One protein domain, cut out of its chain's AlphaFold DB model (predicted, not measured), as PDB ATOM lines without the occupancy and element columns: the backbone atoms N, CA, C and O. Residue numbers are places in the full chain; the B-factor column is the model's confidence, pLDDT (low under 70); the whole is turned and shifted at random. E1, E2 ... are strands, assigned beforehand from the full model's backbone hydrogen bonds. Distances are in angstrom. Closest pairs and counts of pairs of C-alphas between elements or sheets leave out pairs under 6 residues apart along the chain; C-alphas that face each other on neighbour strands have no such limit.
ATOM      1  N   ILE A  38      27.279 -42.045 -46.438       77.50
ATOM      2  CA  ILE A  38      27.903 -40.742 -46.203       77.50
ATOM      3  C   ILE A  38      29.394 -40.822 -46.529       77.50
ATOM      4  O   ILE A  38      30.030 -41.861 -46.358       77.50
ATOM      5  N   LEU A  39      29.953 -39.726 -47.038       79.25
ATOM      6  CA  LEU A  39      31.381 -39.622 -47.315       79.25
ATOM      7  C   LEU A  39      32.107 -39.120 -46.066       79.25
ATOM      8  O   LEU A  39      31.897 -37.986 -45.643       79.25
ATOM      9  N   CYS A  40      33.001 -39.942 -45.542       76.19
ATOM     10  CA  CYS A  40      33.763 -39.705 -44.328       76.19
ATOM     11  C   CYS A  40      35.231 -39.412 -44.621       76.19
ATOM     12  O   CYS A  40      35.799 -39.977 -45.554       76.19
ATOM     13  N   THR A  41      35.856 -38.528 -43.838       73.44
ATOM     14  CA  THR A  41      37.305 -38.275 -43.896       73.44
ATOM     15  C   THR A  41      38.032 -39.291 -43.022       73.44
ATOM     16  O   THR A  41      37.577 -39.601 -41.928       73.44
ATOM     17  N   LYS A  42      39.188 -39.789 -43.465       71.94
ATOM     18  CA  LYS A  42      40.073 -40.665 -42.677       71.94
ATOM     19  C   LYS A  42      40.912 -39.883 -41.648       71.94
ATOM     20  O   LYS A  42      42.025 -40.279 -41.347       71.94
ATOM     21  N   GLY A  43      40.435 -38.734 -41.177       66.44
ATOM     22  CA  GLY A  43      41.229 -37.888 -40.285       66.44
ATOM     23  C   GLY A  43      42.464 -37.258 -40.934       66.44
ATOM     24  O   GLY A  43      42.575 -37.163 -42.163       66.44
ATOM     25  N   TYR A  44      43.391 -36.814 -40.083       61.78
ATOM     26  CA  TYR A  44      44.666 -36.207 -40.467       61.78
ATOM     27  C   TYR A  44      45.838 -36.976 -39.849       61.78
ATOM     28  O   TYR A  44      45.794 -37.354 -38.684       61.78
ATOM     29  N   SER A  45      46.912 -37.153 -40.614       54.19
ATOM     30  CA  SER A  45      48.164 -37.752 -40.157       54.19
ATOM     31  C   SER A  45      48.758 -36.946 -39.001       54.19
ATOM     32  O   SER A  45      49.024 -35.752 -39.153       54.19
ATOM     33  N   SER A  46      49.035 -37.605 -37.877       46.41
ATOM     34  CA  SER A  46      49.640 -36.997 -36.683       46.41
ATOM     35  C   SER A  46      51.062 -36.467 -36.904       46.41
ATOM     36  O   SER A  46      51.494 -35.565 -36.187       46.41
ATOM     37  N   SER A  47      51.784 -36.988 -37.900       44.50
ATOM     38  CA  SER A  47      53.165 -36.596 -38.209       44.50
ATOM     39  C   SER A  47      53.277 -35.457 -39.225       44.50
ATOM     40  O   SER A  47      54.283 -34.751 -39.236       44.50
ATOM     41  N   THR A  48      52.263 -35.259 -40.072       57.25
ATOM     42  CA  THR A  48      52.327 -34.300 -41.190       57.25
ATOM     43  C   THR A  48      51.173 -33.295 -41.226       57.25
ATOM     44  O   THR A  48      51.248 -32.316 -41.963       57.25
ATOM     45  N   GLY A  49      50.112 -33.495 -40.437       55.00
ATOM     46  CA  GLY A  49      48.907 -32.657 -40.457       55.00
ATOM     47  C   GLY A  49      48.061 -32.821 -41.727       55.00
ATOM     48  O   GLY A  49      47.224 -31.972 -42.020       55.00
ATOM     49  N   CYS A  50      48.285 -33.888 -42.496       62.91
ATOM     50  CA  CYS A  50      47.706 -34.087 -43.826       62.91
ATOM     51  C   CYS A  50      46.481 -35.000 -43.806       62.91
ATOM     52  O   CYS A  50      46.516 -36.007 -43.104       62.91
ATOM     53  N   PRO A  51      45.432 -34.729 -44.601       59.16
ATOM     54  CA  PRO A  51      44.245 -35.577 -44.630       59.16
ATOM     55  C   PRO A  51      44.574 -36.967 -45.202       59.16
ATOM     56  O   PRO A  51      45.089 -37.080 -46.314       59.16
ATOM     57  N   LEU A  52      44.245 -38.032 -44.465       69.94
ATOM     58  CA  LEU A  52      44.576 -39.429 -44.812       69.94
ATOM     59  C   LEU A  52      43.634 -40.048 -45.869       69.94
ATOM     60  O   LEU A  52      43.690 -41.249 -46.144       69.94
ATOM     61  N   GLY A  53      42.755 -39.245 -46.477       76.19
ATOM     62  CA  GLY A  53      41.808 -39.664 -47.514       76.19
ATOM     63  C   GLY A  53      40.350 -39.679 -47.068       76.19
ATOM     64  O   GLY A  53      39.979 -39.071 -46.066       76.19
ATOM     65  N   TYR A  54      39.515 -40.390 -47.828       79.62
ATOM     66  CA  TYR A  54      38.075 -40.498 -47.594       79.62
ATOM     67  C   TYR A  54      37.595 -41.958 -47.687       79.62
ATOM     68  O   TYR A  54      38.236 -42.786 -48.336       79.62
ATOM     69  N   PHE A  55      36.457 -42.278 -47.073       80.94
ATOM     70  CA  PHE A  55      35.757 -43.560 -47.204       80.94
ATOM     71  C   PHE A  55      34.236 -43.354 -47.196       80.94
ATOM     72  O   PHE A  55      33.758 -42.310 -46.762       80.94
ATOM     73  N   CYS A  56      33.471 -44.318 -47.706       81.56
ATOM     74  CA  CYS A  56      32.008 -44.288 -47.652       81.56
ATOM     75  C   CYS A  56      31.523 -45.123 -46.463       81.56
ATOM     76  O   CYS A  56      32.014 -46.233 -46.267       81.56
ATOM     77  N   TYR A  57      30.581 -44.594 -45.690       82.06
ATOM     78  CA  TYR A  57      30.002 -45.249 -44.516       82.06
ATOM     79  C   TYR A  57      28.488 -45.395 -44.694       82.06
ATOM     80  O   TYR A  57      27.837 -44.433 -45.099       82.06
ATOM     81  N   ASP A  58      27.932 -46.582 -44.450       79.69
ATOM     82  CA  ASP A  58      26.498 -46.847 -44.620       79.69
ATOM     83  C   ASP A  58      25.672 -46.117 -43.552       79.69
ATOM     84  O   ASP A  58      25.980 -46.169 -42.364       79.69
ATOM     85  N   LYS A  59      24.606 -45.430 -43.975       72.81
ATOM     86  CA  LYS A  59      23.629 -44.822 -43.068       72.81
ATOM     87  C   LYS A  59      22.852 -45.940 -42.380       72.81
ATOM     88  O   LYS A  59      22.188 -46.727 -43.059       72.81
ATOM     89  N   SER A  60      22.904 -45.988 -41.054       67.94
ATOM     90  CA  SER A  60      22.015 -46.848 -40.273       67.94
ATOM     91  C   SER A  60      20.564 -46.390 -40.471       67.94
ATOM     92  O   SER A  60      20.261 -45.207 -40.332       67.94
ATOM     93  N   LEU A  61      19.665 -47.308 -40.838       62.44
ATOM     94  CA  LEU A  61      18.234 -47.017 -41.022       62.44
ATOM     95  C   LEU A  61      17.486 -46.852 -39.688       62.44
ATOM     96  O   LEU A  61      16.375 -46.326 -39.683       62.44
ATOM     97  N   ASP A  62      18.100 -47.272 -38.579       66.75
ATOM     98  CA  ASP A  62      17.443 -47.392 -37.275       66.75
ATOM     99  C   ASP A  62      17.695 -46.197 -36.335       66.75
ATOM    100  O   ASP A  62      17.039 -46.095 -35.299       66.75
ATOM    101  N   ASP A  63      18.596 -45.270 -36.690       64.44
ATOM    102  CA  ASP A  63      18.873 -44.068 -35.893       64.44
ATOM    103  C   ASP A  63      18.974 -42.811 -36.789       64.44
ATOM    104  O   ASP A  63      19.975 -42.612 -37.487       64.44
ATOM    105  N   PRO A  64      17.952 -41.930 -36.795       57.91
ATOM    106  CA  PRO A  64      17.932 -40.719 -37.617       57.91
ATOM    107  C   PRO A  64      18.984 -39.678 -37.199       57.91
ATOM    108  O   PRO A  64      19.096 -38.648 -37.861       57.91
ATOM    109  N   CYS A  65      19.760 -39.923 -36.138       60.50
ATOM    110  CA  CYS A  65      20.866 -39.071 -35.709       60.50
ATOM    111  C   CYS A  65      22.258 -39.582 -36.133       60.50
ATOM    112  O   CYS A  65      23.252 -38.894 -35.888       60.50
ATOM    113  N   ASP A  66      22.360 -40.731 -36.810       64.56
ATOM    114  CA  ASP A  66      23.635 -41.400 -37.123       64.56
ATOM    115  C   ASP A  66      24.271 -40.919 -38.447       64.56
ATOM    116  O   ASP A  66      24.685 -41.687 -39.315       64.56
ATOM    117  N   PHE A  67      24.338 -39.596 -38.629       62.50
ATOM    118  CA  PHE A  67      25.002 -38.953 -39.775       62.50
ATOM    119  C   PHE A  67      26.503 -38.700 -39.548       62.50
ATOM    120  O   PHE A  67      27.133 -37.983 -40.331       62.50
ATOM    121  N   LEU A  68      27.083 -39.236 -38.472       66.06
ATOM    122  CA  LEU A  68      28.457 -38.959 -38.058       66.06
ATOM    123  C   LEU A  68      29.380 -40.120 -38.422       66.06
ATOM    124  O   LEU A  68      29.118 -41.276 -38.113       66.06
ATOM    125  N   CYS A  69      30.497 -39.785 -39.057       74.69
ATOM    126  CA  CYS A  69      31.543 -40.741 -39.382       74.69
ATOM    127  C   CYS A  69      32.154 -41.336 -38.104       74.69
ATOM    128  O   CYS A  69      32.461 -40.570 -37.185       74.69
ATOM    129  N   PRO A  70      32.369 -42.661 -38.026       77.19
ATOM    130  CA  PRO A  70      33.131 -43.237 -36.927       77.19
ATOM    131  C   PRO A  70      34.567 -42.705 -36.976       77.19
ATOM    132  O   PRO A  70      35.161 -42.610 -38.052       77.19
ATOM    133  N   CYS A  71      35.117 -42.359 -35.811       80.38
ATOM    134  CA  CYS A  71      36.536 -42.030 -35.703       80.38
ATOM    135  C   CYS A  71      37.373 -43.280 -35.993       80.38
ATOM    136  O   CYS A  71      36.951 -44.399 -35.682       80.38
ATOM    137  N   LEU A  72      38.549 -43.095 -36.586       80.25
ATOM    138  CA  LEU A  72      39.465 -44.202 -36.846       80.25
ATOM    139  C   LEU A  72      40.036 -44.789 -35.543       80.25
ATOM    140  O   LEU A  72      39.970 -44.181 -34.475       80.25
ATOM    141  N   GLU A  73      40.613 -45.992 -35.620       80.50
ATOM    142  CA  GLU A  73      41.218 -46.664 -34.459       80.50
ATOM    143  C   GLU A  73      42.370 -45.865 -33.831       80.50
ATOM    144  O   GLU A  73      42.659 -46.043 -32.646       80.50
ATOM    145  N   ASP A  74      43.007 -44.969 -34.580       81.38
ATOM    146  CA  ASP A  74      44.054 -44.048 -34.138       81.38
ATOM    147  C   ASP A  74      43.518 -42.662 -33.736       81.38
ATOM    148  O   ASP A  74      44.303 -41.753 -33.474       81.38
ATOM    149  N   GLU A  75      42.199 -42.500 -33.602       82.88
ATOM    150  CA  GLU A  75      41.542 -41.249 -33.216       82.88
ATOM    151  C   GLU A  75      40.731 -41.372 -31.909       82.88
ATOM    152  O   GLU A  75      40.307 -42.448 -31.482       82.88
ATOM    153  N   ILE A  76      40.521 -40.238 -31.239       84.19
ATOM    154  CA  ILE A  76      39.683 -40.070 -30.050       84.19
ATOM    155  C   ILE A  76      38.428 -39.305 -30.459       84.19
ATOM    156  O   ILE A  76      38.504 -38.242 -31.076       84.19
ATOM    157  N   THR A  77      37.262 -39.823 -30.075       83.94
ATOM    158  CA  THR A  77      35.984 -39.129 -30.241       83.94
ATOM    159  C   THR A  77      35.779 -38.110 -29.121       83.94
ATOM    160  O   THR A  77      35.579 -38.474 -27.962       83.94
ATOM    161  N   CYS A  78      35.773 -36.830 -29.471       84.31
ATOM    162  CA  CYS A  78      35.491 -35.727 -28.562       84.31
ATOM    163  C   CYS A  78      34.067 -35.210 -28.759       84.31
ATOM    164  O   CYS A  78      33.608 -35.008 -29.881       84.31
ATOM    165  N   HIS A  79      33.368 -34.957 -27.657       81.81
ATOM    166  CA  HIS A  79      32.045 -34.341 -27.686       81.81
ATOM    167  C   HIS A  79      32.218 -32.820 -27.612       81.81
ATOM    168  O   HIS A  79      32.997 -32.327 -26.793       81.81
ATOM    169  N   SER A  80      31.511 -32.062 -28.448       63.94
ATOM    170  CA  SER A  80      31.598 -30.598 -28.468       63.94
ATOM    171  C   SER A  80      30.274 -29.978 -28.020       63.94
ATOM    172  O   SER A  80      29.405 -29.733 -28.845       63.94
ATOM    173  N   GLY A  81      30.108 -29.692 -26.723       57.56
ATOM    174  CA  GLY A  81      29.020 -28.835 -26.233       57.56
ATOM    175  C   GLY A  81      28.234 -29.369 -25.037       57.56
ATOM    176  O   GLY A  81      28.317 -30.540 -24.679       57.56
ATOM    177  N   ASN A  82      27.467 -28.460 -24.426       54.31
ATOM    178  CA  ASN A  82      26.496 -28.732 -23.362       54.31
ATOM    179  C   ASN A  82      25.417 -29.706 -23.899       54.31
ATOM    180  O   ASN A  82      25.011 -29.536 -25.050       54.31
ATOM    181  N   PRO A  83      24.902 -30.674 -23.115       52.69
ATOM    182  CA  PRO A  83      23.977 -31.719 -23.579       52.69
ATOM    183  C   PRO A  83      22.551 -31.218 -23.896       52.69
ATOM    184  O   PRO A  83      21.583 -31.970 -23.813       52.69
ATOM    185  N   SER A  84      22.387 -29.946 -24.254       51.69
ATOM    186  CA  SER A  84      21.127 -29.424 -24.766       51.69
ATOM    187  C   SER A  84      20.883 -29.992 -26.161       51.69
ATOM    188  O   SER A  84      21.532 -29.586 -27.124       51.69
ATOM    189  N   VAL A  85      19.957 -30.946 -26.228       53.84
ATOM    190  CA  VAL A  85      19.379 -31.502 -27.453       53.84
ATOM    191  C   VAL A  85      18.963 -30.355 -28.374       53.84
ATOM    192  O   VAL A  85      18.301 -29.419 -27.917       53.84
ATOM    193  N   ASP A  86      19.352 -30.402 -29.648       51.78
ATOM    194  CA  ASP A  86      18.868 -29.440 -30.640       51.78
ATOM    195  C   ASP A  86      17.324 -29.522 -30.705       51.78
ATOM    196  O   ASP A  86      16.794 -30.586 -31.048       51.78
ATOM    197  N   PRO A  87      16.580 -28.439 -30.386       50.47
ATOM    198  CA  PRO A  87      15.116 -28.449 -30.352       50.47
ATOM    199  C   PRO A  87      14.455 -28.768 -31.699       50.47
ATOM    200  O   PRO A  87      13.273 -29.106 -31.723       50.47
ATOM    201  N   PHE A  88      15.185 -28.632 -32.810       49.38
ATOM    202  CA  PHE A  88      14.665 -28.855 -34.159       49.38
ATOM    203  C   PHE A  88      14.996 -30.239 -34.721       49.38
ATOM    204  O   PHE A  88      14.239 -30.731 -35.554       49.38
ATOM    205  N   THR A  89      16.091 -30.871 -34.286       57.84
ATOM    206  CA  THR A  89      16.528 -32.173 -34.828       57.84
ATOM    207  C   THR A  89      16.463 -33.319 -33.823       57.84
ATOM    208  O   THR A  89      16.467 -34.474 -34.238       57.84
ATOM    209  N   GLY A  90      16.369 -33.043 -32.518       62.06
ATOM    210  CA  GLY A  90      16.361 -34.084 -31.484       62.06
ATOM    211  C   GLY A  90      17.712 -34.789 -31.291       62.06
ATOM    212  O   GLY A  90      17.799 -35.710 -30.482       62.06
ATOM    213  N   CYS A  91      18.763 -34.362 -31.998       59.00
ATOM    214  CA  CYS A  91      20.076 -35.000 -31.981       59.00
ATOM    215  C   CYS A  91      21.061 -34.297 -31.024       59.00
ATOM    216  O   CYS A  91      20.988 -33.090 -30.783       59.00
ATOM    217  N   SER A  92      21.990 -35.080 -30.466       58.88
ATOM    218  CA  SER A  92      23.074 -34.622 -29.578       58.88
ATOM    219  C   SER A  92      24.164 -33.874 -30.377       58.88
ATOM    220  O   SER A  92      24.327 -34.165 -31.566       58.88
ATOM    221  N   PRO A  93      24.921 -32.922 -29.789       58.88
ATOM    222  CA  PRO A  93      25.894 -32.123 -30.536       58.88
ATOM    223  C   PRO A  93      27.004 -32.954 -31.206       58.88
ATOM    224  O   PRO A  93      27.340 -34.058 -30.774       58.88
ATOM    225  N   GLN A  94      27.575 -32.389 -32.277       61.34
ATOM    226  CA  GLN A  94      28.520 -33.046 -33.187       61.34
ATOM    227  C   GLN A  94      29.731 -33.660 -32.459       61.34
ATOM    228  O   GLN A  94      30.381 -33.018 -31.628       61.34
ATOM    229  N   LYS A  95      30.049 -34.914 -32.809       74.25
ATOM    230  CA  LYS A  95      31.278 -35.610 -32.405       74.25
ATOM    231  C   LYS A  95      32.428 -35.144 -33.300       74.25
ATOM    232  O   LYS A  95      32.300 -35.165 -34.519       74.25
ATOM    233  N   THR A  96      33.547 -34.754 -32.700       78.56
ATOM    234  CA  THR A  96      34.780 -34.380 -33.407       78.56
ATOM    235  C   THR A  96      35.834 -35.458 -33.178       78.56
ATOM    236  O   THR A  96      36.072 -35.833 -32.034       78.56
ATOM    237  N   CYS A  97      36.477 -35.947 -34.236       82.75
ATOM    238  CA  CYS A  97      37.591 -36.889 -34.126       82.75
ATOM    239  C   CYS A  97      38.921 -36.125 -34.087       82.75
ATOM    240  O   CYS A  97      39.137 -35.222 -34.897       82.75
ATOM    241  N   ILE A  98      39.800 -36.470 -33.143       82.62
ATOM    242  CA  ILE A  98      41.181 -35.963 -33.076       82.62
ATOM    243  C   ILE A  98      42.162 -37.144 -33.053       82.62
ATOM    244  O   ILE A  98      41.807 -38.174 -32.488       82.62
ATOM    245  N   PRO A  99      43.390 -37.033 -33.590       83.19
ATOM    246  CA  PRO A  99      44.386 -38.103 -33.480       83.19
ATOM    247  C   PRO A  99      44.650 -38.467 -32.013       83.19
ATOM    248  O   PRO A  99      44.660 -37.570 -31.173       83.19
ATOM    249  N   LYS A 100      44.895 -39.742 -31.690       84.44
ATOM    250  CA  LYS A 100      45.275 -40.211 -30.340       84.44
ATOM    251  C   LYS A 100      46.642 -39.708 -29.904       84.44
ATOM    252  O   LYS A 100      46.879 -39.557 -28.708       84.44
ATOM    253  N   GLU A 101      47.518 -39.445 -30.865       87.56
ATOM    254  CA  GLU A 101      48.908 -39.083 -30.630       87.56
ATOM    255  C   GLU A 101      49.335 -37.901 -31.515       87.56
ATOM    256  O   GLU A 101      48.839 -37.731 -32.629       87.56
ATOM    257  N   THR A 102      50.270 -37.088 -31.030       82.00
ATOM    258  CA  THR A 102      50.956 -36.004 -31.754       82.00
ATOM    259  C   THR A 102      52.461 -36.100 -31.562       82.00
ATOM    260  O   THR A 102      52.934 -36.812 -30.683       82.00
ATOM    261  N   ILE A 103      53.236 -35.393 -32.384       75.75
ATOM    262  CA  ILE A 103      54.694 -35.330 -32.251       75.75
ATOM    263  C   ILE A 103      55.082 -33.954 -31.704       75.75
ATOM    264  O   ILE A 103      54.691 -32.930 -32.265       75.75
ATOM    265  N   ASN A 104      55.845 -33.912 -30.611       75.06
ATOM    266  CA  ASN A 104      56.370 -32.653 -30.079       75.06
ATOM    267  C   ASN A 104      57.597 -32.151 -30.873       75.06
ATOM    268  O   ASN A 104      58.139 -32.835 -31.737       75.06
ATOM    269  N   PHE A 105      58.092 -30.955 -30.550       62.38
ATOM    270  CA  PHE A 105      59.267 -30.333 -31.191       62.38
ATOM    271  C   PHE A 105      60.583 -31.136 -31.034       62.38
ATOM    272  O   PHE A 105      61.535 -30.881 -31.768       62.38
ATOM    273  N   LYS A 106      60.652 -32.113 -30.112       68.62
ATOM    274  CA  LYS A 106      61.770 -33.071 -29.965       68.62
ATOM    275  C   LYS A 106      61.589 -34.344 -30.801       68.62
ATOM    276  O   LYS A 106      62.434 -35.234 -30.723       68.62
ATOM    277  N   GLY A 107      60.509 -34.463 -31.571       71.94
ATOM    278  CA  GLY A 107      60.206 -35.666 -32.345       71.94
ATOM    279  C   GLY A 107      59.641 -36.823 -31.510       71.94
ATOM    280  O   GLY A 107      59.640 -37.955 -31.985       71.94
ATOM    281  N   GLN A 108      59.193 -36.581 -30.272       78.50
ATOM    282  CA  GLN A 108      58.620 -37.617 -29.405       78.50
ATOM    283  C   GLN A 108      57.097 -37.680 -29.547       78.50
ATOM    284  O   GLN A 108      56.442 -36.649 -29.697       78.50
ATOM    285  N   ILE A 109      56.552 -38.895 -29.462       78.88
ATOM    286  CA  ILE A 109      55.115 -39.170 -29.532       78.88
ATOM    287  C   ILE A 109      54.456 -38.800 -28.190       78.88
ATOM    288  O   ILE A 109      54.873 -39.280 -27.135       78.88
ATOM    289  N   CYS A 110      53.433 -37.952 -28.239       86.50
ATOM    290  CA  CYS A 110      52.662 -37.433 -27.114       86.50
ATOM    291  C   CYS A 110      51.189 -37.840 -27.242       86.50
ATOM    292  O   CYS A 110      50.648 -37.759 -28.342       86.50
ATOM    293  N   PRO A 111      50.500 -38.219 -26.153       89.56
ATOM    294  CA  PRO A 111      49.062 -38.453 -26.192       89.56
ATOM    295  C   PRO A 111      48.296 -37.138 -26.390       89.56
ATOM    296  O   PRO A 111      48.648 -36.110 -25.811       89.56
ATOM    297  N   ASN A 112      47.222 -37.186 -27.171       86.12
ATOM    298  CA  ASN A 112      46.254 -36.102 -27.295       86.12
ATOM    299  C   ASN A 112      45.074 -36.308 -26.344       86.12
ATOM    300  O   ASN A 112      44.705 -37.433 -26.007       86.12
ATOM    301  N   PHE A 113      44.429 -35.206 -25.966       90.06
ATOM    302  CA  PHE A 113      43.275 -35.209 -25.073       90.06
ATOM    303  C   PHE A 113      42.151 -34.351 -25.648       90.06
ATOM    304  O   PHE A 113      42.401 -33.332 -26.294       90.06
ATOM    305  N   CYS A 114      40.905 -34.748 -25.397       87.81
ATOM    306  CA  CYS A 114      39.758 -33.916 -25.735       87.81
ATOM    307  C   CYS A 114      39.730 -32.641 -24.874       87.81
ATOM    308  O   CYS A 114      40.108 -32.706 -23.699       87.81
ATOM    309  N   PRO A 115      39.226 -31.514 -25.412       85.38
ATOM    310  CA  PRO A 115      38.968 -30.314 -24.620       85.38
ATOM    311  C   PRO A 115      38.070 -30.626 -23.417       85.38
ATOM    312  O   PRO A 115      37.106 -31.393 -23.538       85.38
ATOM    313  N   ALA A 116      38.367 -30.044 -22.256       86.44
ATOM    314  CA  ALA A 116      37.603 -30.300 -21.041       86.44
ATOM    315  C   ALA A 116      36.226 -29.625 -21.112       86.44
ATOM    316  O   ALA A 116      36.104 -28.420 -21.331       86.44
ATOM    317  N   GLN A 117      35.169 -30.397 -20.864       85.19
ATOM    318  CA  GLN A 117      33.818 -29.864 -20.715       85.19
ATOM    319  C   GLN A 117      33.541 -29.550 -19.244       85.19
ATOM    320  O   GLN A 117      33.220 -30.439 -18.455       85.19
ATOM    321  N   CYS A 118      33.675 -28.282 -18.863       89.06
ATOM    322  CA  CYS A 118      33.429 -27.857 -17.489       89.06
ATOM    323  C   CYS A 118      31.965 -27.464 -17.277       89.06
ATOM    324  O   CYS A 118      31.390 -26.705 -18.056       89.06
ATOM    325  N   GLY A 119      31.361 -27.990 -16.208       84.75
ATOM    326  CA  GLY A 119      30.003 -27.630 -15.808       84.75
ATOM    327  C   GLY A 119      29.892 -26.184 -15.291       84.75
ATOM    328  O   GLY A 119      30.909 -25.530 -15.043       84.75
ATOM    329  N   PRO A 120      28.663 -25.677 -15.080       82.75
ATOM    330  CA  PRO A 120      28.432 -24.334 -14.549       82.75
ATOM    331  C   PRO A 120      29.199 -24.097 -13.237       82.75
ATOM    332  O   PRO A 120      29.109 -24.900 -12.311       82.75
ATOM    333  N   GLY A 121      29.947 -22.992 -13.155       83.81
ATOM    334  CA  GLY A 121      30.776 -22.647 -11.990       83.81
ATOM    335  C   GLY A 121      32.206 -23.204 -12.016       83.81
ATOM    336  O   GLY A 121      32.958 -22.979 -11.064       83.81
ATOM    337  N   PHE A 122      32.593 -23.897 -13.090       89.31
ATOM    338  CA  PHE A 122      33.955 -24.362 -13.332       89.31
ATOM    339  C   PHE A 122      34.503 -23.784 -14.644       89.31
ATOM    340  O   PHE A 122      33.782 -23.639 -15.628       89.31
ATOM    341  N   THR A 123      35.797 -23.481 -14.662       87.56
ATOM    342  CA  THR A 123      36.535 -22.977 -15.824       87.56
ATOM    343  C   THR A 123      37.590 -24.005 -16.232       87.56
ATOM    344  O   THR A 123      38.281 -24.557 -15.373       87.56
ATOM    345  N   ALA A 124      37.722 -24.269 -17.535       88.62
ATOM    346  CA  ALA A 124      38.773 -25.132 -18.071       88.62
ATOM    347  C   ALA A 124      40.131 -24.425 -17.985       88.62
ATOM    348  O   ALA A 124      40.281 -23.286 -18.431       88.62
ATOM    349  N   CYS A 125      41.115 -25.100 -17.405       87.69
ATOM    350  CA  CYS A 125      42.487 -24.628 -17.353       87.69
ATOM    351  C   CYS A 125      43.300 -25.132 -18.545       87.69
ATOM    352  O   CYS A 125      43.106 -26.282 -18.951       87.69
ATOM    353  N   PRO A 126      44.257 -24.322 -19.045       83.94
ATOM    354  CA  PRO A 126      45.173 -24.746 -20.092       83.94
ATOM    355  C   PRO A 126      45.884 -26.059 -19.733       83.94
ATOM    356  O   PRO A 126      46.206 -26.276 -18.557       83.94
ATOM    357  N   PRO A 127      46.165 -26.918 -20.724       84.56
ATOM    358  CA  PRO A 127      46.853 -28.177 -20.493       84.56
ATOM    359  C   PRO A 127      48.264 -27.933 -19.946       84.56
ATOM    360  O   PRO A 127      49.010 -27.085 -20.441       84.56
ATOM    361  N   LEU A 128      48.639 -28.678 -18.905       86.62
ATOM    362  CA  LEU A 128      49.991 -28.623 -18.351       86.62
ATOM    363  C   LEU A 128      50.956 -29.362 -19.277       86.62
ATOM    364  O   LEU A 128      50.642 -30.447 -19.752       86.62
ATOM    365  N   ILE A 129      52.138 -28.792 -19.496       80.81
ATOM    366  CA  ILE A 129      53.184 -29.414 -20.308       80.81
ATOM    367  C   ILE A 129      54.082 -30.250 -19.394       80.81
ATOM    368  O   ILE A 129      54.493 -29.781 -18.326       80.81
ATOM    369  N   ASP A 130      54.358 -31.493 -19.781       82.75
ATOM    370  CA  ASP A 130      55.278 -32.365 -19.051       82.75
ATOM    371  C   ASP A 130      56.758 -32.077 -19.389       82.75
ATOM    372  O   ASP A 130      57.093 -31.246 -20.231       82.75
ATOM    373  N   LYS A 131      57.680 -32.789 -18.733       82.00
ATOM    374  CA  LYS A 131      59.135 -32.645 -18.951       82.00
ATOM    375  C   LYS A 131      59.605 -32.988 -20.373       82.00
ATOM    376  O   LYS A 131      60.732 -32.663 -20.740       82.00
ATOM    377  N   ASN A 132      58.775 -33.688 -21.139       80.12
ATOM    378  CA  ASN A 132      59.065 -34.072 -22.511       80.12
ATOM    379  C   ASN A 132      58.538 -33.022 -23.499       80.12
ATOM    380  O   ASN A 132      58.971 -33.018 -24.646       80.12
ATOM    381  N   GLY A 133      57.676 -32.100 -23.062       77.62
ATOM    382  CA  GLY A 133      57.014 -31.135 -23.934       77.62
ATOM    383  C   GLY A 133      55.658 -31.612 -24.455       77.62
ATOM    384  O   GLY A 133      55.169 -31.070 -25.442       77.62
ATOM    385  N   CYS A 134      55.068 -32.639 -23.838       85.75
ATOM    386  CA  CYS A 134      53.740 -33.130 -24.186       85.75
ATOM    387  C   CYS A 134      52.662 -32.364 -23.414       85.75
ATOM    388  O   CYS A 134      52.766 -32.190 -22.196       85.75
ATOM    389  N   TYR A 135      51.614 -31.933 -24.116       85.75
ATOM    390  CA  TYR A 135      50.437 -31.324 -23.502       85.75
ATOM    391  C   TYR A 135      49.607 -32.397 -22.785       85.75
ATOM    392  O   TYR A 135      49.211 -33.389 -23.388       85.75
ATOM    393  N   GLY A 136      49.349 -32.207 -21.492       88.31
ATOM    394  CA  GLY A 136      48.409 -33.024 -20.726       88.31
ATOM    395  C   GLY A 136      46.949 -32.701 -21.056       88.31
ATOM    396  O   GLY A 136      46.656 -31.853 -21.893       88.31
ATOM    397  N   SER A 137      46.008 -33.345 -20.368       89.12
ATOM    398  CA  SER A 137      44.589 -32.997 -20.479       89.12
ATOM    399  C   SER A 137      44.282 -31.654 -19.811       89.12
ATOM    400  O   SER A 137      44.849 -31.325 -18.763       89.12
ATOM    401  N   GLU A 138      43.327 -30.910 -20.364       89.06
ATOM    402  CA  GLU A 138      42.721 -29.769 -19.674       89.06
ATOM    403  C   GLU A 138      42.052 -30.223 -18.367       89.06
ATOM    404  O   GLU A 138      41.557 -31.345 -18.250       89.06
ATOM    405  N   THR A 139      42.042 -29.353 -17.358       90.06
ATOM    406  CA  THR A 139      41.442 -29.651 -16.048       90.06
ATOM    407  C   THR A 139      40.410 -28.594 -15.689       90.06
ATOM    408  O   THR A 139      40.646 -27.404 -15.872       90.06
ATOM    409  N   CYS A 140      39.256 -29.013 -15.174       90.38
ATOM    410  CA  CYS A 140      38.239 -28.086 -14.692       90.38
ATOM    411  C   CYS A 140      38.552 -27.667 -13.257       90.38
ATOM    412  O   CYS A 140      38.623 -28.508 -12.360       90.38
ATOM    413  N   VAL A 141      38.686 -26.364 -13.024       90.31
ATOM    414  CA  VAL A 141      38.796 -25.784 -11.678       90.31
ATOM    415  C   VAL A 141      37.581 -24.914 -11.399       90.31
ATOM    416  O   VAL A 141      36.963 -24.403 -12.324       90.31
ATOM    417  N   SER A 142      37.214 -24.737 -10.130       88.44
ATOM    418  CA  SER A 142      36.172 -23.770  -9.761       88.44
ATOM    419  C   SER A 142      36.525 -22.387 -10.314       88.44
ATOM    420  O   SER A 142      37.683 -21.983 -10.221       88.44
ATOM    421  N   SER A 143      35.550 -21.642 -10.843       84.50
ATOM    422  CA  SER A 143      35.771 -20.308 -11.429       84.50
ATOM    423  C   SER A 143      36.328 -19.269 -10.438       84.50
ATOM    424  O   SER A 143      36.702 -18.175 -10.849       84.50
TER     425      SER A 143
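AT A GLANCE: This is residues 38 to 143 of the 719 residues of an uncharacterized protein of Lepeophtheirus salmonis (UniProt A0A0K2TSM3). With little regular structure, this is a flat, loose string of four small strand hairpins and long loops, E3-E4 in the middle, E1-E2 and E7-E8 far out on opposite sides. The 106 printed residues, all strand by class, hold 33 in eight named strands, E1 to E8, in four antiparallel pairs; radius of gyration of the C-alphas 16.6 A, spans 49 by 39 by 16 A.

IN THESE COORDINATES: Find C-alpha 38 at (27.903, -40.742, -46.203), where E1 (38 to 41) begins. Then come E2 (54 to 58, 13.5 A), E3 (75 to 79, 13.0 A), E4 (95 to 99, 13.4 A), E5 (101 to 103), E6 (109 to 111), E7 (122 to 125) and E8 (139 to 142), ending at C-alpha 142 (36.172, -23.770, -9.761).

HOW THE PARTS SIT: In hairpin E1-E2, look for N 40 and O 55, 2.8 A; in E3-E4, N 76 and O 98, 2.7 A. E4 runs on into E5 at 45 degrees. Hairpin E5-E6 has N 110 and O 102, 2.7 A; E7-E8 has N 123 and O 141, 2.8 A. E2 and E3 are apart, as are E6 and E7.

THE WHOLE: The farthest C-alphas, Leu 61 and Lys 131, are 48.6 A apart. The printed part has no cut; links E1-E2, E2-E3, E3-E4 and E7-E8 are long. pLDDT is under 70 in 36 residues, among them 80 to 94.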